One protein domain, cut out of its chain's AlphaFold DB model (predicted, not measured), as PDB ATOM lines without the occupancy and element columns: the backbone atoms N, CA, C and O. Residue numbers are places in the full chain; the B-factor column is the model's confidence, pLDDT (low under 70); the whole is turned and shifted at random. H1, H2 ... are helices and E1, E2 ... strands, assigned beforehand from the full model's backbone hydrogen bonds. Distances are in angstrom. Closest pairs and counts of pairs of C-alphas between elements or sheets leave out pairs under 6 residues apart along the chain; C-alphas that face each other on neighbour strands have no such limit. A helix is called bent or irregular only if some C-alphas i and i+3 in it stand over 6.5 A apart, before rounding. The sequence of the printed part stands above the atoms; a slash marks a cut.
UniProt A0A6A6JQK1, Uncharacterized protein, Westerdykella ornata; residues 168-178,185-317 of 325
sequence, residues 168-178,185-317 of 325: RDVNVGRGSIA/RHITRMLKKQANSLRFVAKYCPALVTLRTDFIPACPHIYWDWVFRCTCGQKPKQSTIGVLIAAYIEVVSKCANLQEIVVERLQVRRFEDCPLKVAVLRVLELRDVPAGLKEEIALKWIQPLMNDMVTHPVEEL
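Overview. This is residues 168 to 178 and 185 to 317 of the 325 residues of an uncharacterized protein of Westerdykella ornata (UniProt A0A6A6JQK1). Three long helices lie side by side in a row, H3 between H1 and H4, and the row covers one face of a small, strongly twisted sheet of three strands, E1 E2 E3, loosely: H4 lies over that face, H3 only grazes the sheet, and H1 is only just not on it, with 4 pairs of C-alphas within 10 A. The short helix H2 lies at one end, away from the other helices. The 144 printed residues hold four named helices and three named strands, in the order H1 E1 H2 H3 E2 E3 H4; the sheet runs E1 E2 E3, mixed, and the class is mixed, helices and strands. The whole is compact, radius of gyration of the C-alphas 15.6 A, and spans 44 by 35 by 28 A.

Arrangement. Residues 171 to 172 pair in parallel with residues 212 to 213 of E1, residues 210 to 213. H1, residues 186 to 204, touches H3, residues 238 to 254, the same way at a shallow tilt of 14 degrees; the closest C-alphas, of Ala 202 and Val 251, are 4.2 A apart. H2, residues 221 to 230, touches no helix. E1 and E2, residues 260 to 267, are parallel, with N 213 and O 262 at 2.8 A; H2 and H3 between them complete a strand-helix-strand unit with a right-handed crossover. E2 and E3, residues 277 to 285, form an antiparallel hairpin, with N 261 and O 284 at 2.9 A. H4, residues 291 to 311, touches H3 at a shallow tilt of 25 degrees, opposite ways; the closest C-alphas, of Ile 249 and Glu 295, are 5.8 A apart. H4 is on the sheet, making two layers, a helix on one face of a sheet, at a height over the sheet of 10.7 A; H3 only grazes the sheet. Every O i to N i+4 pair is within hydrogen-bond range in H1 and H3, against 5 of 6 in H2 and 11 of 17 in H4.

Along the chain. H1 is 27.0 A long, from C-alpha 186 at (48.612, 41.115, -6.519), and H3 24.4 A. E1 is 9.8 A, H2 13.6 A, E2 21.1 A and E3 22.5 A long. H4, irregular with C-alphas 292 and 295 7.1 A apart, is 31.3 A long and ends at C-alpha 311 (40.820, 24.732, -10.895).

Size, cuts and confidence. The C-alphas farthest apart, of Glu 272 and Gly 292, are 48.7 A apart. Residues 179 to 184 are not printed, and C-alphas 178 and 185 are 13.0 A apart across the cut. No link is long. The mean pLDDT of the printed part is 76.1, and 53 residues are under 70, among them residues 215 to 234.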
ATOM      1  N   ARG A 168      60.264  29.599  18.844       40.12
ATOM      2  CA  ARG A 168      60.403  28.259  18.222       40.12
ATOM      3  C   ARG A 168      59.165  27.723  17.478       40.12
ATOM      4  O   ARG A 168      59.302  26.718  16.787       40.12
ATOM      5  N   ASP A 169      58.020  28.395  17.573       43.19
ATOM      6  CA  ASP A 169      56.795  28.064  16.837       43.19
ATOM      7  C   ASP A 169      56.510  29.157  15.809       43.19
ATOM      8  O   ASP A 169      56.182  30.297  16.156       43.19
ATOM      9  N   VAL A 170      56.668  28.822  14.528       47.12
ATOM     10  CA  VAL A 170      56.533  29.791  13.441       47.12
ATOM     11  C   VAL A 170      55.138  29.695  12.832       47.12
ATOM     12  O   VAL A 170      54.850  28.812  12.025       47.12
ATOM     13  N   ASN A 171      54.280  30.651  13.187       43.84
ATOM     14  CA  ASN A 171      53.032  30.908  12.473       43.84
ATOM     15  C   ASN A 171      53.327  31.802  11.269       43.84
ATOM     16  O   ASN A 171      53.530  33.010  11.426       43.84
ATOM     17  N   VAL A 172      53.341  31.233  10.062       49.41
ATOM     18  CA  VAL A 172      53.529  32.031   8.849       49.41
ATOM     19  C   VAL A 172      52.156  32.467   8.333       49.41
ATOM     20  O   VAL A 172      51.449  31.701   7.681       49.41
ATOM     21  N   GLY A 173      51.763  33.687   8.717       45.81
ATOM     22  CA  GLY A 173      50.432  34.262   8.492       45.81
ATOM     23  C   GLY A 173      50.365  35.352   7.407       45.81
ATOM     24  O   GLY A 173      51.377  35.966   7.065       45.81
ATOM     25  N   ARG A 174      49.156  35.648   6.896       42.00
ATOM     26  CA  ARG A 174      48.828  36.660   5.861       42.00
ATOM     27  C   ARG A 174      49.701  37.915   5.913       42.00
ATOM     28  O   ARG A 174      49.419  38.820   6.692       42.00
ATOM     29  N   GLY A 175      50.583  38.111   4.937       37.03
ATOM     30  CA  GLY A 175      51.049  39.449   4.564       37.03
ATOM     31  C   GLY A 175      49.971  40.170   3.740       37.03
ATOM     32  O   GLY A 175      49.684  39.743   2.625       37.03
ATOM     33  N   SER A 176      49.361  41.257   4.237       36.66
ATOM     34  CA  SER A 176      48.560  42.133   3.368       36.66
ATOM     35  C   SER A 176      49.484  43.152   2.725       36.66
ATOM     36  O   SER A 176      50.349  43.747   3.360       36.66
ATOM     37  N   ILE A 177      49.320  43.300   1.417       39.41
ATOM     38  CA  ILE A 177      50.069  44.241   0.596       39.41
ATOM     39  C   ILE A 177      49.396  45.610   0.747       39.41
ATOM     40  O   ILE A 177      48.186  45.716   0.542       39.41
ATOM     41  N   ALA A 178      50.168  46.653   1.064       34.84
ATOM     42  CA  ALA A 178      49.707  48.037   0.963       34.84
ATOM     43  C   ALA A 178      49.126  48.283  -0.444       34.84
ATOM     44  O   ALA A 178      49.811  48.081  -1.453       34.84
ATOM     45  N   ARG A 185      48.729  42.429 -10.539       61.00
ATOM     46  CA  ARG A 185      49.723  41.375 -10.192       61.00
ATOM     47  C   ARG A 185      49.718  40.970  -8.710       61.00
ATOM     48  O   ARG A 185      50.699  40.400  -8.225       61.00
ATOM     49  N   HIS A 186      48.648  41.278  -7.976       73.38
ATOM     50  CA  HIS A 186      48.612  41.115  -6.519       73.38
ATOM     51  C   HIS A 186      48.773  39.662  -6.057       73.38
ATOM     52  O   HIS A 186      49.623  39.404  -5.207       73.38
ATOM     53  N   ILE A 187      48.047  38.716  -6.662       76.81
ATOM     54  CA  ILE A 187      48.093  37.301  -6.254       76.81
ATOM     55  C   ILE A 187      49.484  36.711  -6.497       76.81
ATOM     56  O   ILE A 187      50.088  36.158  -5.584       76.81
ATOM     57  N   THR A 188      50.059  36.898  -7.691       82.31
ATOM     58  CA  THR A 188      51.405  36.389  -7.993       82.31
ATOM     59  C   THR A 188      52.463  36.938  -7.038       82.31
ATOM     60  O   THR A 188      53.338  36.198  -6.595       82.31
ATOM     61  N   ARG A 189      52.405  38.236  -6.711       83.44
ATOM     62  CA  ARG A 189      53.350  38.851  -5.771       83.44
ATOM     63  C   ARG A 189      53.176  38.305  -4.355       83.44
ATOM     64  O   ARG A 189      54.177  38.053  -3.693       83.44
ATOM     65  N   MET A 190      51.934  38.123  -3.911       82.44
ATOM     66  CA  MET A 190      51.615  37.552  -2.603       82.44
ATOM     67  C   MET A 190      52.137  36.117  -2.483       82.44
ATOM     68  O   MET A 190      52.899  35.847  -1.562       82.44
ATOM     69  N   LEU A 191      51.829  35.244  -3.449       85.06
ATOM     70  CA  LEU A 191      52.306  33.854  -3.465       85.06
ATOM     71  C   LEU A 191      53.840  33.780  -3.468       85.06
ATOM     72  O   LEU A 191      54.428  32.986  -2.743       85.06
ATOM     73  N   LYS A 192      54.516  34.656  -4.228       88.62
ATOM     74  CA  LYS A 192      55.985  34.761  -4.187       88.62
ATOM     75  C   LYS A 192      56.506  35.206  -2.822       88.62
ATOM     76  O   LYS A 192      57.525  34.689  -2.377       88.62
ATOM     77  N   LYS A 193      55.838  36.161  -2.164       86.38
ATOM     78  CA  LYS A 193      56.216  36.601  -0.814       86.38
ATOM     79  C   LYS A 193      56.074  35.446   0.183       86.38
ATOM     80  O   LYS A 193      57.013  35.195   0.921       86.38
ATOM     81  N   GLN A 194      54.967  34.707   0.130       86.56
ATOM     82  CA  GLN A 194      54.742  33.523   0.968       86.56
ATOM     83  C   GLN A 194      55.795  32.437   0.721       86.56
ATOM     84  O   GLN A 194      56.376  31.921   1.670       86.56
ATOM     85  N   ALA A 195      56.112  32.147  -0.545       91.62
ATOM     86  CA  ALA A 195      57.174  31.207  -0.891       91.62
ATOM     87  C   ALA A 195      58.529  31.643  -0.309       91.62
ATOM     88  O   ALA A 195      59.263  30.825   0.234       91.62
ATOM     89  N   ASN A 196      58.856  32.937  -0.364       90.38
ATOM     90  CA  ASN A 196      60.082  33.453   0.246       90.38
ATOM     91  C   ASN A 196      60.077  33.319   1.778       90.38
ATOM     92  O   ASN A 196      61.113  32.972   2.339       90.38
ATOM     93  N   SER A 197      58.941  33.541   2.444       89.56
ATOM     94  CA  SER A 197      58.808  33.317   3.889       89.56
ATOM     95  C   SER A 197      59.012  31.843   4.254       89.56
ATOM     96  O   SER A 197      59.768  31.546   5.170       89.56
ATOM     97  N   LEU A 198      58.432  30.906   3.500       93.12
ATOM     98  CA  LEU A 198      58.662  29.469   3.701       93.12
ATOM     99  C   LEU A 198      60.139  29.092   3.538       93.12
ATOM    100  O   LEU A 198      60.691  28.383   4.372       93.12
ATOM    101  N   ARG A 199      60.816  29.621   2.514       94.31
ATOM    102  CA  ARG A 199      62.260  29.402   2.325       94.31
ATOM    103  C   ARG A 199      63.101  29.961   3.461       94.31
ATOM    104  O   ARG A 199      64.114  29.369   3.826       94.31
ATOM    105  N   PHE A 200      62.701  31.107   4.001       91.88
ATOM    106  CA  PHE A 200      63.341  31.678   5.177       91.88
ATOM    107  C   PHE A 200      63.216  30.720   6.369       91.88
ATOM    108  O   PHE A 200      64.231  30.358   6.960       91.88
ATOM    109  N   VAL A 201      62.007  30.223   6.647       91.62
ATOM    110  CA  VAL A 201      61.760  29.230   7.706       91.62
ATOM    111  C   VAL A 201      62.597  27.971   7.490       91.62
ATOM    112  O   VAL A 201      63.315  27.551   8.394       91.62
ATOM    113  N   ALA A 202      62.596  27.423   6.274       94.38
ATOM    114  CA  ALA A 202      63.403  26.258   5.921       94.38
ATOM    115  C   ALA A 202      64.902  26.476   6.193       94.38
ATOM    116  O   ALA A 202      65.615  25.562   6.600       94.38
ATOM    117  N   LYS A 203      65.402  27.694   5.954       93.69
ATOM    118  CA  LYS A 203      66.815  28.034   6.137       93.69
ATOM    119  C   LYS A 203      67.197  28.229   7.605       93.69
ATOM    120  O   LYS A 203      68.302  27.845   7.981       93.69
ATOM    121  N   TYR A 204      66.342  28.862   8.404       93.75
ATOM    122  CA  TYR A 204      66.715  29.342   9.740       93.75
ATOM    123  C   TYR A 204      66.063  28.572  10.895       93.75
ATOM    124  O   TYR A 204      66.477  28.744  12.041       93.75
ATOM    125  N   CYS A 205      65.107  27.680  10.621       95.00
ATOM    126  CA  CYS A 205      64.367  26.932  11.640       95.00
ATOM    127  C   CYS A 205      64.490  25.401  11.457       95.00
ATOM    128  O   CYS A 205      63.475  24.721  11.321       95.00
ATOM    129  N   PRO A 206      65.696  24.798  11.495       96.31
ATOM    130  CA  PRO A 206      65.860  23.351  11.275       96.31
ATOM    131  C   PRO A 206      65.193  22.477  12.354       96.31
ATOM    132  O   PRO A 206      64.876  21.316  12.110       96.31
ATOM    133  N   ALA A 207      64.957  23.037  13.545       94.88
ATOM    134  CA  ALA A 207      64.286  22.368  14.658       94.88
ATOM    135  C   ALA A 207      62.753  22.542  14.653       94.88
ATOM    136  O   ALA A 207      62.118  22.239  15.661       94.88
ATOM    137  N   LEU A 208      62.170  23.058  13.564       95.44
ATOM    138  CA  LEU A 208      60.725  23.249  13.435       95.44
ATOM    139  C   LEU A 208      59.990  21.910  13.588       95.44
ATOM    140  O   LEU A 208      60.315  20.953  12.889       95.44
ATOM    141  N   VAL A 209      59.006  21.865  14.490       97.06
ATOM    142  CA  VAL A 209      58.179  20.673  14.765       97.06
ATOM    143  C   VAL A 209      56.833  20.766  14.055       97.06
ATOM    144  O   VAL A 209      56.394  19.810  13.420       97.06
ATOM    145  N   THR A 210      56.220  21.943  14.099       96.00
ATOM    146  CA  THR A 210      54.899  22.210  13.541       96.00
ATOM    147  C   THR A 210      54.986  23.426  12.637       96.00
ATOM    148  O   THR A 210      55.423  24.492  13.071       96.00
ATOM    149  N   LEU A 211      54.536  23.296  11.391       94.81
ATOM    150  CA  LEU A 211      54.348  24.430  10.493       94.81
ATOM    151  C   LEU A 211      52.852  24.720  10.356       94.81
ATOM    152  O   LEU A 211      52.140  23.978   9.680       94.81
ATOM    153  N   ARG A 212      52.378  25.823  10.942       91.19
ATOM    154  CA  ARG A 212      51.008  26.305  10.714       91.19
ATOM    155  C   ARG A 212      50.999  27.426   9.700       91.19
ATOM    156  O   ARG A 212      51.775  28.381   9.789       91.19
ATOM    157  N   THR A 213      50.104  27.299   8.733       86.31
ATOM    158  CA  THR A 213      49.994  28.245   7.636       86.31
ATOM    159  C   THR A 213      48.547  28.581   7.328       86.31
ATOM    160  O   THR A 213      47.677  27.714   7.310       86.31
ATOM    161  N   ASP A 214      48.307  29.849   7.018       74.69
ATOM    162  CA  ASP A 214      47.018  30.366   6.552       74.69
ATOM    163  C   ASP A 214      47.072  30.721   5.051       74.69
ATOM    164  O   ASP A 214      46.353  31.600   4.567       74.69
ATOM    165  N   PHE A 215      48.000  30.092   4.318       63.78
ATOM    166  CA  PHE A 215      48.461  30.573   3.016       63.78
ATOM    167  C   PHE A 215      47.477  30.372   1.872       63.78
ATOM    168  O   PHE A 215      47.564  31.097   0.874       63.78
ATOM    169  N   ILE A 216      46.524  29.450   2.015       56.97
ATOM    170  CA  ILE A 216      45.337  29.479   1.168       56.97
ATOM    171  C   ILE A 216      44.632  30.760   1.570       56.97
ATOM    172  O   ILE A 216      44.301  30.886   2.747       56.97
ATOM    173  N   PRO A 217      44.386  31.726   0.672       52.22
ATOM    174  CA  PRO A 217      43.658  32.909   1.059       52.22
ATOM    175  C   PRO A 217      42.241  32.427   1.362       52.22
ATOM    176  O   PRO A 217      41.375  32.370   0.508       52.22
ATOM    177  N   ALA A 218      41.998  32.048   2.605       43.81
ATOM    178  CA  ALA A 218      40.703  31.752   3.154       43.81
ATOM    179  C   ALA A 218      40.060  33.101   3.454       43.81
ATOM    180  O   ALA A 218      39.735  33.428   4.593       43.81
ATOM    181  N   CYS A 219      40.040  34.004   2.470       42.66
ATOM    182  CA  CYS A 219      39.224  35.182   2.635       42.66
ATOM    183  C   CYS A 219      37.781  34.673   2.611       42.66
ATOM    184  O   CYS A 219      37.473  33.807   1.788       42.66
ATOM    185  N   PRO A 220      36.915  35.167   3.507       44.53
ATOM    186  CA  PRO A 220      35.482  34.977   3.388       44.53
ATOM    187  C   PRO A 220      35.064  35.053   1.928       44.53
ATOM    188  O   PRO A 220      35.521  35.941   1.205       44.53
ATOM    189  N   HIS A 221      34.152  34.182   1.530       45.59
ATOM    190  CA  HIS A 221      33.482  34.193   0.235       45.59
ATOM    191  C   HIS A 221      33.051  35.610  -0.219       45.59
ATOM    192  O   HIS A 221      33.077  35.945  -1.396       45.59
ATOM    193  N   ILE A 222      32.742  36.478   0.749       48.94
ATOM    194  CA  ILE A 222      32.372  37.890   0.580       48.94
ATOM    195  C   ILE A 222      33.531  38.744   0.041       48.94
ATOM    196  O   ILE A 222      33.331  39.605  -0.807       48.94
ATOM    197  N   TYR A 223      34.754  38.500   0.514       47.56
ATOM    198  CA  TYR A 223      35.942  39.224   0.074       47.56
ATOM    199  C   TYR A 223      36.570  38.607  -1.170       47.56
ATOM    200  O   TYR A 223      37.187  39.344  -1.924       47.56
ATOM    201  N   TRP A 224      36.441  37.300  -1.412       49.00
ATOM    202  CA  TRP A 224      36.946  36.712  -2.658       49.00
ATOM    203  C   TRP A 224      36.085  37.056  -3.849       49.00
ATOM    204  O   TRP A 224      36.642  37.491  -4.846       49.00
ATOM    205  N   ASP A 225      34.763  36.947  -3.750       48.22
ATOM    206  CA  ASP A 225      33.907  37.306  -4.876       48.22
ATOM    207  C   ASP A 225      34.100  38.793  -5.227       48.22
ATOM    208  O   ASP A 225      34.299  39.145  -6.385       48.22
ATOM    209  N   TRP A 226      34.240  39.664  -4.221       47.62
ATOM    210  CA  TRP A 226      34.514  41.084  -4.446       47.62
ATOM    211  C   TRP A 226      35.961  41.384  -4.877       47.62
ATOM    212  O   TRP A 226      36.166  42.119  -5.828       47.62
ATOM    213  N   VAL A 227      37.006  40.814  -4.265       49.66
ATOM    214  CA  VAL A 227      38.408  41.062  -4.677       49.66
ATOM    215  C   VAL A 227      38.718  40.416  -6.030       49.66
ATOM    216  O   VAL A 227      39.443  41.007  -6.830       49.66
ATOM    217  N   PHE A 228      38.161  39.246  -6.334       49.12
ATOM    218  CA  PHE A 228      38.350  38.577  -7.618       49.12
ATOM    219  C   PHE A 228      37.539  39.263  -8.726       49.12
ATOM    220  O   PHE A 228      38.121  39.550  -9.776       49.12
ATOM    221  N   ARG A 229      36.271  39.655  -8.479       50.81
ATOM    222  CA  ARG A 229      35.498  40.488  -9.428       50.81
ATOM    223  C   ARG A 229      36.093  41.885  -9.602       50.81
ATOM    224  O   ARG A 229      36.143  42.371 -10.727       50.81
ATOM    225  N   CYS A 230      36.560  42.534  -8.532       46.69
ATOM    226  CA  CYS A 230      36.992  43.935  -8.584       46.69
ATOM    227  C   CYS A 230      38.482  44.143  -8.878       46.69
ATOM    228  O   CYS A 230      38.839  45.248  -9.278       46.69
ATOM    229  N   THR A 231      39.373  43.156  -8.696       44.81
ATOM    230  CA  THR A 231      40.811  43.384  -8.956       44.81
ATOM    231  C   THR A 231      41.440  42.494 -10.014       44.81
ATOM    232  O   THR A 231      42.154  43.041 -10.855       44.81
ATOM    233  N   CYS A 232      41.197  41.184 -10.076       48.25
ATOM    234  CA  CYS A 232      41.799  40.359 -11.127       48.25
ATOM    235  C   CYS A 232      41.020  39.049 -11.324       48.25
ATOM    236  O   CYS A 232      41.274  38.096 -10.595       48.25
ATOM    237  N   GLY A 233      40.224  38.920 -12.388       56.69
ATOM    238  CA  GLY A 233      39.738  37.618 -12.883       56.69
ATOM    239  C   GLY A 233      40.849  36.699 -13.426       56.69
ATOM    240  O   GLY A 233      40.607  35.864 -14.291       56.69
ATOM    241  N   GLN A 234      42.099  36.889 -12.993       66.69
ATOM    242  CA  GLN A 234      43.249  36.120 -13.447       66.69
ATOM    243  C   GLN A 234      43.595  35.064 -12.407       66.69
ATOM    244  O   GLN A 234      44.059  35.376 -11.308       66.69
ATOM    245  N   LYS A 235      43.412  33.802 -12.798       75.19
ATOM    246  CA  LYS A 235      43.927  32.653 -12.060       75.19
ATOM    247  C   LYS A 235      45.450  32.800 -11.875       75.19
ATOM    248  O   LYS A 235      46.134  33.266 -12.796       75.19
ATOM    249  N   PRO A 236      46.007  32.441 -10.705       80.88
ATOM    250  CA  PRO A 236      47.453  32.412 -10.520       80.88
ATOM    251  C   PRO A 236      48.113  31.549 -11.602       80.88
ATOM    252  O   PRO A 236      47.627  30.477 -11.949       80.88
ATOM    253  N   LYS A 237      49.242  32.017 -12.149       87.56
ATOM    254  CA  LYS A 237      50.016  31.230 -13.119       87.56
ATOM    255  C   LYS A 237      50.517  29.947 -12.455       87.56
ATOM    256  O   LYS A 237      51.106  30.032 -11.375       87.56
ATOM    257  N   GLN A 238      50.417  28.813 -13.151       89.19
ATOM    258  CA  GLN A 238      50.903  27.514 -12.664       89.19
ATOM    259  C   GLN A 238      52.368  27.563 -12.204       89.19
ATOM    260  O   GLN A 238      52.728  26.991 -11.182       89.19
ATOM    261  N   SER A 239      53.210  28.340 -12.893       92.56
ATOM    262  CA  SER A 239      54.612  28.537 -12.504       92.56
ATOM    263  C   SER A 239      54.786  29.197 -11.134       92.56
ATOM    264  O   SER A 239      55.741  28.905 -10.427       92.56
ATOM    265  N   THR A 240      53.870  30.079 -10.728       90.44
ATOM    266  CA  THR A 240      53.924  30.711  -9.398       90.44
ATOM    267  C   THR A 240      53.530  29.727  -8.306       90.44
ATOM    268  O   THR A 240      54.097  29.758  -7.219       90.44
ATOM    269  N   ILE A 241      52.598  28.833  -8.611       90.81
ATOM    270  CA  ILE A 241      52.191  27.768  -7.701       90.81
ATOM    271  C   ILE A 241      53.309  26.751  -7.538       90.81
ATOM    272  O   ILE A 241      53.643  26.413  -6.410       90.81
ATOM    273  N   GLY A 242      53.975  26.366  -8.630       94.25
ATOM    274  CA  GLY A 242      55.173  25.528  -8.563       94.25
ATOM    275  C   GLY A 242      56.257  26.112  -7.651       94.25
ATOM    276  O   GLY A 242      56.870  25.378  -6.884       94.25
ATOM    277  N   VAL A 243      56.445  27.440  -7.653       94.44
ATOM    278  CA  VAL A 243      57.377  28.120  -6.732       94.44
ATOM    279  C   VAL A 243      56.952  27.980  -5.268       94.44
ATOM    280  O   VAL A 243      57.814  27.793  -4.412       94.44
ATOM    281  N   LEU A 244      55.653  28.069  -4.973       93.12
ATOM    282  CA  LEU A 244      55.142  27.902  -3.614       93.12
ATOM    283  C   LEU A 244      55.244  26.443  -3.149       93.12
ATOM    284  O   LEU A 244      55.732  26.205  -2.051       93.12
ATOM    285  N   ILE A 245      54.865  25.480  -3.999       95.25
ATOM    286  CA  ILE A 245      55.015  24.040  -3.731       95.25
ATOM    287  C   ILE A 245      56.476  23.726  -3.403       95.25
ATOM    288  O   ILE A 245      56.756  23.165  -2.349       95.25
ATOM    289  N   ALA A 246      57.413  24.162  -4.249       97.12
ATOM    290  CA  ALA A 246      58.839  23.944  -4.022       97.12
ATOM    291  C   ALA A 246      59.319  24.516  -2.677       97.12
ATOM    292  O   ALA A 246      60.143  23.898  -2.013       97.12
ATOM    293  N   ALA A 247      58.787  25.667  -2.251       96.38
ATOM    294  CA  ALA A 247      59.140  26.261  -0.965       96.38
ATOM    295  C   ALA A 247      58.640  25.438   0.234       96.38
ATOM    296  O   ALA A 247      59.342  25.355   1.236       96.38
ATOM    297  N   TYR A 248      57.470  24.802   0.143       96.06
ATOM    298  CA  TYR A 248      57.028  23.867   1.179       96.06
ATOM    299  C   TYR A 248      57.890  22.609   1.236       96.06
ATOM    300  O   TYR A 248      58.268  22.187   2.325       96.06
ATOM    301  N   ILE A 249      58.223  22.028   0.079       98.06
ATOM    302  CA  ILE A 249      59.119  20.864   0.020       98.06
ATOM    303  C   ILE A 249      60.478  21.210   0.630       98.06
ATOM    304  O   ILE A 249      61.039  20.407   1.364       98.06
ATOM    305  N   GLU A 250      60.962  22.433   0.417       97.94
ATOM    306  CA  GLU A 250      62.189  22.920   1.042       97.94
ATOM    307  C   GLU A 250      62.100  22.991   2.579       97.94
ATOM    308  O   GLU A 250      63.084  22.692   3.252       97.94
ATOM    309  N   VAL A 251      60.943  23.343   3.156       97.00
ATOM    310  CA  VAL A 251      60.742  23.266   4.618       97.00
ATOM    311  C   VAL A 251      60.796  21.815   5.086       97.00
ATOM    312  O   VAL A 251      61.494  21.510   6.045       97.00
ATOM    313  N   VAL A 252      60.106  20.911   4.392       97.75
ATOM    314  CA  VAL A 252      60.072  19.484   4.747       97.75
ATOM    315  C   VAL A 252      61.463  18.849   4.671       97.75
ATOM    316  O   VAL A 252      61.817  18.065   5.550       97.75
ATOM    317  N   SER A 253      62.267  19.211   3.669       97.75
ATOM    318  CA  SER A 253      63.613  18.661   3.487       97.75
ATOM    319  C   SER A 253      64.626  19.192   4.499       97.75
ATOM    320  O   SER A 253      65.503  18.454   4.948       97.75
ATOM    321  N   LYS A 254      64.521  20.470   4.889       97.31
ATOM    322  CA  LYS A 254      65.490  21.118   5.791       97.31
ATOM    323  C   LYS A 254      65.128  21.027   7.274       97.31
ATOM    324  O   LYS A 254      66.019  21.135   8.118       97.31
ATOM    325  N   CYS A 255      63.858  20.820   7.614       97.06
ATOM    326  CA  CYS A 255      63.387  20.722   8.996       97.06
ATOM    327  C   CYS A 255      63.215  19.249   9.404       97.06
ATOM    328  O   CYS A 255      62.116  18.702   9.355       97.06
ATOM    329  N   ALA A 256      64.301  18.601   9.840       96.38
ATOM    330  CA  ALA A 256      64.307  17.167  10.167       96.38
ATOM    331  C   ALA A 256      63.260  16.770  11.232       96.38
ATOM    332  O   ALA A 256      62.662  15.691  11.157       96.38
ATOM    333  N   ASN A 257      63.005  17.673  12.184       96.50
ATOM    334  CA  ASN A 257      62.066  17.474  13.288       96.50
ATOM    335  C   ASN A 257      60.610  17.788  12.929       96.50
ATOM    336  O   ASN A 257      59.758  17.702  13.810       96.50
ATOM    337  N   LEU A 258      60.310  18.141  11.675       97.88
ATOM    338  CA  LEU A 258      58.957  18.490  11.267       97.88
ATOM    339  C   LEU A 258      58.046  17.262  11.388       97.88
ATOM    340  O   LEU A 258      58.281  16.225  10.754       97.88
ATOM    341  N   GLN A 259      57.025  17.400  12.229       97.81
ATOM    342  CA  GLN A 259      56.019  16.393  12.550       97.81
ATOM    343  C   GLN A 259      54.667  16.713  11.930       97.81
ATOM    344  O   GLN A 259      53.923  15.782  11.656       97.81
ATOM    345  N   GLU A 260      54.335  17.983  11.709       96.81
ATOM    346  CA  GLU A 260      53.037  18.346  11.141       96.81
ATOM    347  C   GLU A 260      53.096  19.618  10.288       96.81
ATOM    348  O   GLU A 260      53.799  20.584  10.607       96.81
ATOM    349  N   ILE A 261      52.320  19.623   9.202       95.06
ATOM    350  CA  ILE A 261      51.971  20.831   8.453       95.06
ATOM    351  C   ILE A 261      50.461  21.026   8.554       95.06
ATOM    352  O   ILE A 261      49.682  20.197   8.087       95.06
ATOM    353  N   VAL A 262      50.050  22.146   9.141       91.44
ATOM    354  CA  VAL A 262      48.645  22.518   9.307       91.44
ATOM    355  C   VAL A 262      48.329  23.649   8.341       91.44
ATOM    356  O   VAL A 262      48.943  24.720   8.390       91.44
ATOM    357  N   VAL A 263      47.360  23.420   7.458       86.62
ATOM    358  CA  VAL A 263      46.815  24.462   6.585       86.62
ATOM    359  C   VAL A 263      45.433  24.829   7.109       86.62
ATOM    360  O   VAL A 263      44.469  24.069   6.984       86.62
ATOM    361  N   GLU A 264      45.340  25.998   7.736       80.00
ATOM    362  CA  GLU A 264      44.100  26.505   8.320       80.00
ATOM    363  C   GLU A 264      43.263  27.229   7.256       80.00
ATOM    364  O   GLU A 264      43.784  27.988   6.431       80.00
ATOM    365  N   ARG A 265      41.938  27.030   7.282       70.31
ATOM    366  CA  ARG A 265      40.992  27.812   6.478       70.31
ATOM    367  C   ARG A 265      40.066  28.560   7.422       70.31
ATOM    368  O   ARG A 265      39.252  27.980   8.134       70.31
ATOM    369  N   LEU A 266      40.143  29.884   7.376       60.47
ATOM    370  CA  LEU A 266      39.118  30.746   7.957       60.47
ATOM    371  C   LEU A 266      37.778  30.452   7.271       60.47
ATOM    372  O   LEU A 266      37.533  30.882   6.140       60.47
ATOM    373  N   GLN A 267      36.914  29.704   7.956       59.31
ATOM    374  CA  GLN A 267      35.519  29.579   7.578       59.31
ATOM    375  C   GLN A 267      34.796  30.818   8.078       59.31
ATOM    376  O   GLN A 267      34.443  30.948   9.247       59.31
ATOM    377  N   VAL A 268      34.569  31.756   7.170       55.00
ATOM    378  CA  VAL A 268      33.690  32.879   7.465       55.00
ATOM    379  C   VAL A 268      32.315  32.507   6.954       55.00
ATOM    380  O   VAL A 268      32.014  32.670   5.770       55.00
ATOM    381  N   ARG A 269      31.491  31.954   7.847       53.34
ATOM    382  CA  ARG A 269      30.061  31.831   7.574       53.34
ATOM    383  C   ARG A 269      29.498  33.250   7.465       53.34
ATOM    384  O   ARG A 269      29.723  34.080   8.340       53.34
ATOM    385  N   ARG A 270      28.808  33.543   6.360       50.47
ATOM    386  CA  ARG A 270      27.919  34.708   6.264       50.47
ATOM    387  C   ARG A 270      26.822  34.480   7.292       50.47
ATOM    388  O   ARG A 270      25.984  33.665   6.976       50.47
ATOM    389  N   PHE A 271      26.846  35.090   8.473       44.69
ATOM    390  CA  PHE A 271      25.644  35.360   9.277       44.69
ATOM    391  C   PHE A 271      26.003  36.278  10.448       44.69
ATOM    392  O   PHE A 271      27.095  36.184  11.004       44.69
ATOM    393  N   GLU A 272      25.081  37.184  10.756       53.12
ATOM    394  CA  GLU A 272      25.284  38.435  11.495       53.12
ATOM    395  C   GLU A 272      25.698  38.271  12.971       53.12
ATOM    396  O   GLU A 272      26.144  39.249  13.554       53.12
ATOM    397  N   ASP A 273      25.704  37.053  13.536       52.97
ATOM    398  CA  ASP A 273      25.904  36.840  14.982       52.97
ATOM    399  C   ASP A 273      26.803  35.643  15.376       52.97
ATOM    400  O   ASP A 273      26.719  35.144  16.499       52.97
ATOM    401  N   CYS A 274      27.674  35.129  14.495       45.16
ATOM    402  CA  CYS A 274      28.551  33.998  14.852       45.16
ATOM    403  C   CYS A 274      30.036  34.384  14.970       45.16
ATOM    404  O   CYS A 274      30.591  34.952  14.025       45.16
ATOM    405  N   PRO A 275      30.726  34.017  16.075       56.31
ATOM    406  CA  PRO A 275      32.167  34.209  16.187       56.31
ATOM    407  C   PRO A 275      32.886  33.445  15.070       56.31
ATOM    408  O   PRO A 275      32.505  32.325  14.717       56.31
ATOM    409  N   LEU A 276      33.930  34.061  14.509       53.88
ATOM    410  CA  LEU A 276      34.785  33.466  13.481       53.88
ATOM    411  C   LEU A 276      35.318  32.112  13.970       53.88
ATOM    412  O   LEU A 276      36.229  32.055  14.793       53.88
ATOM    413  N   LYS A 277      34.768  31.013  13.446       58.22
ATOM    414  CA  LYS A 277      35.326  29.680  13.670       58.22
ATOM    415  C   LYS A 277      36.450  29.453  12.663       58.22
ATOM    416  O   LYS A 277      36.225  29.362  11.456       58.22
ATOM    417  N   VAL A 278      37.679  29.382  13.163       59.91
ATOM    418  CA  VAL A 278      38.817  28.889  12.384       59.91
ATOM    419  C   VAL A 278      38.629  27.383  12.249       59.91
ATOM    420  O   VAL A 278      38.647  26.672  13.250       59.91
ATOM    421  N   ALA A 279      38.400  26.901  11.029       62.59
ATOM    422  CA  ALA A 279      38.350  25.473  10.766       62.59
ATOM    423  C   ALA A 279      39.730  25.023  10.283       62.59
ATOM    424  O   ALA A 279      40.309  25.599   9.354       62.59
ATOM    425  N   VAL A 280      40.267  23.981  10.909       65.44
ATOM    426  CA  VAL A 280      41.445  23.297  10.377       65.44
ATOM    427  C   VAL A 280      41.008  22.615   9.085       65.44
ATOM    428  O   VAL A 280      40.096  21.796   9.106       65.44
ATOM    429  N   LEU A 281      41.601  22.998   7.948       71.00
ATOM    430  CA  LEU A 281      41.179  22.450   6.659       71.00
ATOM    431  C   LEU A 281      41.805  21.084   6.446       71.00
ATOM    432  O   LEU A 281      41.109  20.116   6.165       71.00
ATOM    433  N   ARG A 282      43.138  21.038   6.523       85.06
ATOM    434  CA  ARG A 282      43.910  19.822   6.317       85.06
ATOM    435  C   ARG A 282      45.158  19.840   7.188       85.06
ATOM    436  O   ARG A 282      45.830  20.867   7.311       85.06
ATOM    437  N   VAL A 283      45.465  18.673   7.735       92.50
ATOM    438  CA  VAL A 283      46.693  18.387   8.474       92.50
ATOM    439  C   VAL A 283      47.464  17.333   7.690       92.50
ATOM    440  O   VAL A 283      46.877  16.363   7.206       92.50
ATOM    441  N   LEU A 284      48.764  17.551   7.521       95.31
ATOM    442  CA  LEU A 284      49.703  16.541   7.052       95.31
ATOM    443  C   LEU A 284      50.571  16.109   8.228       95.31
ATOM    444  O   LEU A 284      51.414  16.884   8.681       95.31
ATOM    445  N   GLU A 285      50.383  14.878   8.686       97.25
ATOM    446  CA  GLU A 285      51.201  14.271   9.732       97.25
ATOM    447  C   GLU A 285      52.451  13.616   9.122       97.25
ATOM    448  O   GLU A 285      52.384  12.838   8.174       97.25
ATOM    449  N   LEU A 286      53.616  13.963   9.667       97.38
ATOM    450  CA  LEU A 286      54.954  13.540   9.241       97.38
ATOM    451  C   LEU A 286      55.751  12.867  10.370       97.38
ATOM    452  O   LEU A 286      56.920  12.530  10.163       97.38
ATOM    453  N   ARG A 287      55.164  12.698  11.563       96.12
ATOM    454  CA  ARG A 287      55.850  12.180  12.761       96.12
ATOM    455  C   ARG A 287      56.488  10.810  12.518       96.12
ATOM    456  O   ARG A 287      57.666  10.644  12.811       96.12
ATOM    457  N   ASP A 288      55.737   9.894  11.917       97.25
ATOM    458  CA  ASP A 288      56.154   8.500  11.713       97.25
ATOM    459  C   ASP A 288      56.646   8.225  10.282       97.25
ATOM    460  O   ASP A 288      56.858   7.081   9.881       97.25
ATOM    461  N   VAL A 289      56.845   9.283   9.488       97.19
ATOM    462  CA  VAL A 289      57.304   9.172   8.103       97.19
ATOM    463  C   VAL A 289      58.837   9.125   8.062       97.19
ATOM    464  O   VAL A 289      59.487  10.065   8.535       97.19
ATOM    465  N   PRO A 290      59.447   8.094   7.443       97.56
ATOM    466  CA  PRO A 290      60.892   8.038   7.244       97.56
ATOM    467  C   PRO A 290      61.409   9.272   6.500       97.56
ATOM    468  O   PRO A 290      60.803   9.706   5.520       97.56
ATOM    469  N   ALA A 291      62.562   9.810   6.913       93.31
ATOM    470  CA  ALA A 291      63.106  11.060   6.368       93.31
ATOM    471  C   ALA A 291      63.204  11.069   4.828       93.31
ATOM    472  O   ALA A 291      62.838  12.059   4.204       93.31
ATOM    473  N   GLY A 292      63.602   9.948   4.215       94.50
ATOM    474  CA  GLY A 292      63.709   9.819   2.755       94.50
ATOM    475  C   GLY A 292      62.376   9.837   1.993       94.50
ATOM    476  O   GLY A 292      62.388  10.011   0.781       94.50
ATOM    477  N   LEU A 293      61.238   9.677   2.677       97.88
ATOM    478  CA  LEU A 293      59.897   9.687   2.077       97.88
ATOM    479  C   LEU A 293      59.101  10.959   2.396       97.88
ATOM    480  O   LEU A 293      58.079  11.209   1.756       97.88
ATOM    481  N   LYS A 294      59.553  11.783   3.356       97.31
ATOM    482  CA  LYS A 294      58.828  12.993   3.780       97.31
ATOM    483  C   LYS A 294      58.568  13.949   2.614       97.31
ATOM    484  O   LYS A 294      57.450  14.438   2.475       97.31
ATOM    485  N   GLU A 295      59.562  14.181   1.758       97.75
ATOM    486  CA  GLU A 295      59.429  15.078   0.600       97.75
ATOM    487  C   GLU A 295      58.413  14.568  -0.427       97.75
ATOM    488  O   GLU A 295      57.585  15.339  -0.910       97.75
ATOM    489  N   GLU A 296      58.433  13.268  -0.736       98.06
ATOM    490  CA  GLU A 296      57.514  12.667  -1.708       98.06
ATOM    491  C   GLU A 296      56.064  12.713  -1.208       98.06
ATOM    492  O   GLU A 296      55.157  13.091  -1.956       98.06
ATOM    493  N   ILE A 297      55.844  12.377   0.068       97.69
ATOM    494  CA  ILE A 297      54.519  12.430   0.696       97.69
ATOM    495  C   ILE A 297      54.015  13.874   0.756       97.69
ATOM    496  O   ILE A 297      52.878  14.143   0.366       97.69
ATOM    497  N   ALA A 298      54.864  14.821   1.167       96.75
ATOM    498  CA  ALA A 298      54.504  16.234   1.180       96.75
ATOM    499  C   ALA A 298      54.170  16.751  -0.224       96.75
ATOM    500  O   ALA A 298      53.188  17.469  -0.388       96.75
ATOM    501  N   LEU A 299      54.916  16.354  -1.256       97.06
ATOM    502  CA  LEU A 299      54.625  16.745  -2.636       97.06
ATOM    503  C   LEU A 299      53.266  16.214  -3.097       97.06
ATOM    504  O   LEU A 299      52.449  16.992  -3.594       97.06
ATOM    505  N   LYS A 300      53.000  14.922  -2.869       96.94
ATOM    506  CA  LYS A 300      51.718  14.281  -3.197       96.94
ATOM    507  C   LYS A 300      50.537  14.906  -2.454       96.94
ATOM    508  O   LYS A 300      49.443  14.937  -3.006       96.94
ATOM    509  N   TRP A 301      50.745  15.425  -1.244       95.38
ATOM    510  CA  TRP A 301      49.701  16.080  -0.451       95.38
ATOM    511  C   TRP A 301      49.487  17.558  -0.825       95.38
ATOM    512  O   TRP A 301      48.349  17.999  -0.984       95.38
ATOM    513  N   ILE A 302      50.560  18.335  -1.017       93.69
ATOM    514  CA  ILE A 302      50.485  19.782  -1.304       93.69
ATOM    515  C   ILE A 302      50.038  20.048  -2.742       93.69
ATOM    516  O   ILE A 302      49.312  21.011  -2.993       93.69
ATOM    517  N   GLN A 303      50.471  19.233  -3.707       93.81
ATOM    518  CA  GLN A 303      50.215  19.497  -5.120       93.81
ATOM    519  C   GLN A 303      48.713  19.512  -5.473       93.81
ATOM    520  O   GLN A 303      48.299  20.480  -6.114       93.81
ATOM    521  N   PRO A 304      47.875  18.544  -5.041       91.19
ATOM    522  CA  PRO A 304      46.425  18.619  -5.225       91.19
ATOM    523  C   PRO A 304      45.822  19.847  -4.542       91.19
ATOM    524  O   PRO A 304      45.125  20.614  -5.193       91.19
ATOM    525  N   LEU A 305      46.191  20.114  -3.283       87.75
ATOM    526  CA  LEU A 305      45.685  21.260  -2.519       87.75
ATOM    527  C   LEU A 305      45.964  22.601  -3.217       87.75
ATOM    528  O   LEU A 305      45.120  23.493  -3.226       87.75
ATOM    529  N   MET A 306      47.134  22.743  -3.841       87.62
ATOM    530  CA  MET A 306      47.505  23.948  -4.583       87.62
ATOM    531  C   MET A 306      46.898  24.001  -5.991       87.62
ATOM    532  O   MET A 306      46.623  25.090  -6.496       87.62
ATOM    533  N   ASN A 307      46.689  22.853  -6.637       85.88
ATOM    534  CA  ASN A 307      46.016  22.778  -7.936       85.88
ATOM    535  C   ASN A 307      44.519  23.071  -7.811       85.88
ATOM    536  O   ASN A 307      43.975  23.764  -8.670       85.88
ATOM    537  N   ASP A 308      43.882  22.629  -6.727       81.19
ATOM    538  CA  ASP A 308      42.484  22.925  -6.410       81.19
ATOM    539  C   ASP A 308      42.246  24.439  -6.325       81.19
ATOM    540  O   ASP A 308      41.246  24.936  -6.838       81.19
ATOM    541  N   MET A 309      43.223  25.203  -5.813       70.69
ATOM    542  CA  MET A 309      43.179  26.674  -5.812       70.69
ATOM    543  C   MET A 309      43.160  27.305  -7.219       70.69
ATOM    544  O   MET A 309      42.812  28.479  -7.360       70.69
ATOM    545  N   VAL A 310      43.584  26.581  -8.261       74.31
ATOM    546  CA  VAL A 310      43.564  27.044  -9.664       74.31
ATOM    547  C   VAL A 310      42.281  26.629 -10.358       74.31
ATOM    548  O   VAL A 310      41.714  27.386 -11.156       74.31
ATOM    549  N   THR A 311      41.878  25.384 -10.134       73.19
ATOM    550  CA  THR A 311      40.820  24.732 -10.895       73.19
ATOM    551  C   THR A 311      39.453  25.153 -10.382       73.19
ATOM    552  O   THR A 311      38.642  25.585 -11.201       73.19
ATOM    553  N   HIS A 312      39.251  25.163  -9.063       64.50
ATOM    554  CA  HIS A 312      37.953  25.402  -8.446       64.50
ATOM    555  C   HIS A 312      37.908  26.830  -7.883       64.50
ATOM    556  O   HIS A 312      38.595  27.130  -6.900       64.50
ATOM    557  N   PRO A 313      37.136  27.759  -8.484       55.34
ATOM    558  CA  PRO A 313      36.747  28.954  -7.752       55.34
ATOM    559  C   PRO A 313      36.068  28.500  -6.451       55.34
ATOM    560  O   PRO A 313      35.326  27.526  -6.433       55.34
ATOM    561  N   VAL A 314      36.394  29.183  -5.354       51.97
ATOM    562  CA  VAL A 314      36.159  28.810  -3.940       51.97
ATOM    563  C   VAL A 314      34.707  28.399  -3.594       51.97
ATOM    564  O   VAL A 314      34.481  27.845  -2.520       51.97
ATOM    565  N   GLU A 315      33.763  28.619  -4.509       50.47
ATOM    566  CA  GLU A 315      32.334  28.299  -4.440       50.47
ATOM    567  C   GLU A 315      32.000  26.811  -4.259       50.47
ATOM    568  O   GLU A 315      31.009  26.514  -3.595       50.47
ATOM    569  N   GLU A 316      32.821  25.884  -4.763       45.38
ATOM    570  CA  GLU A 316      32.469  24.447  -4.801       45.38
ATOM    571  C   GLU A 316      33.281  23.554  -3.845       45.38
ATOM    572  O   GLU A 316      32.975  22.378  -3.684       45.38
ATOM    573  N   LEU A 317      34.283  24.096  -3.144       46.66
ATOM    574  CA  LEU A 317      35.052  23.363  -2.123       46.66
ATOM    575  C   LEU A 317      34.310  23.368  -0.779       46.66
ATOM    576  O   LEU A 317      34.809  23.911   0.219       46.66
TER     577      LEU A 317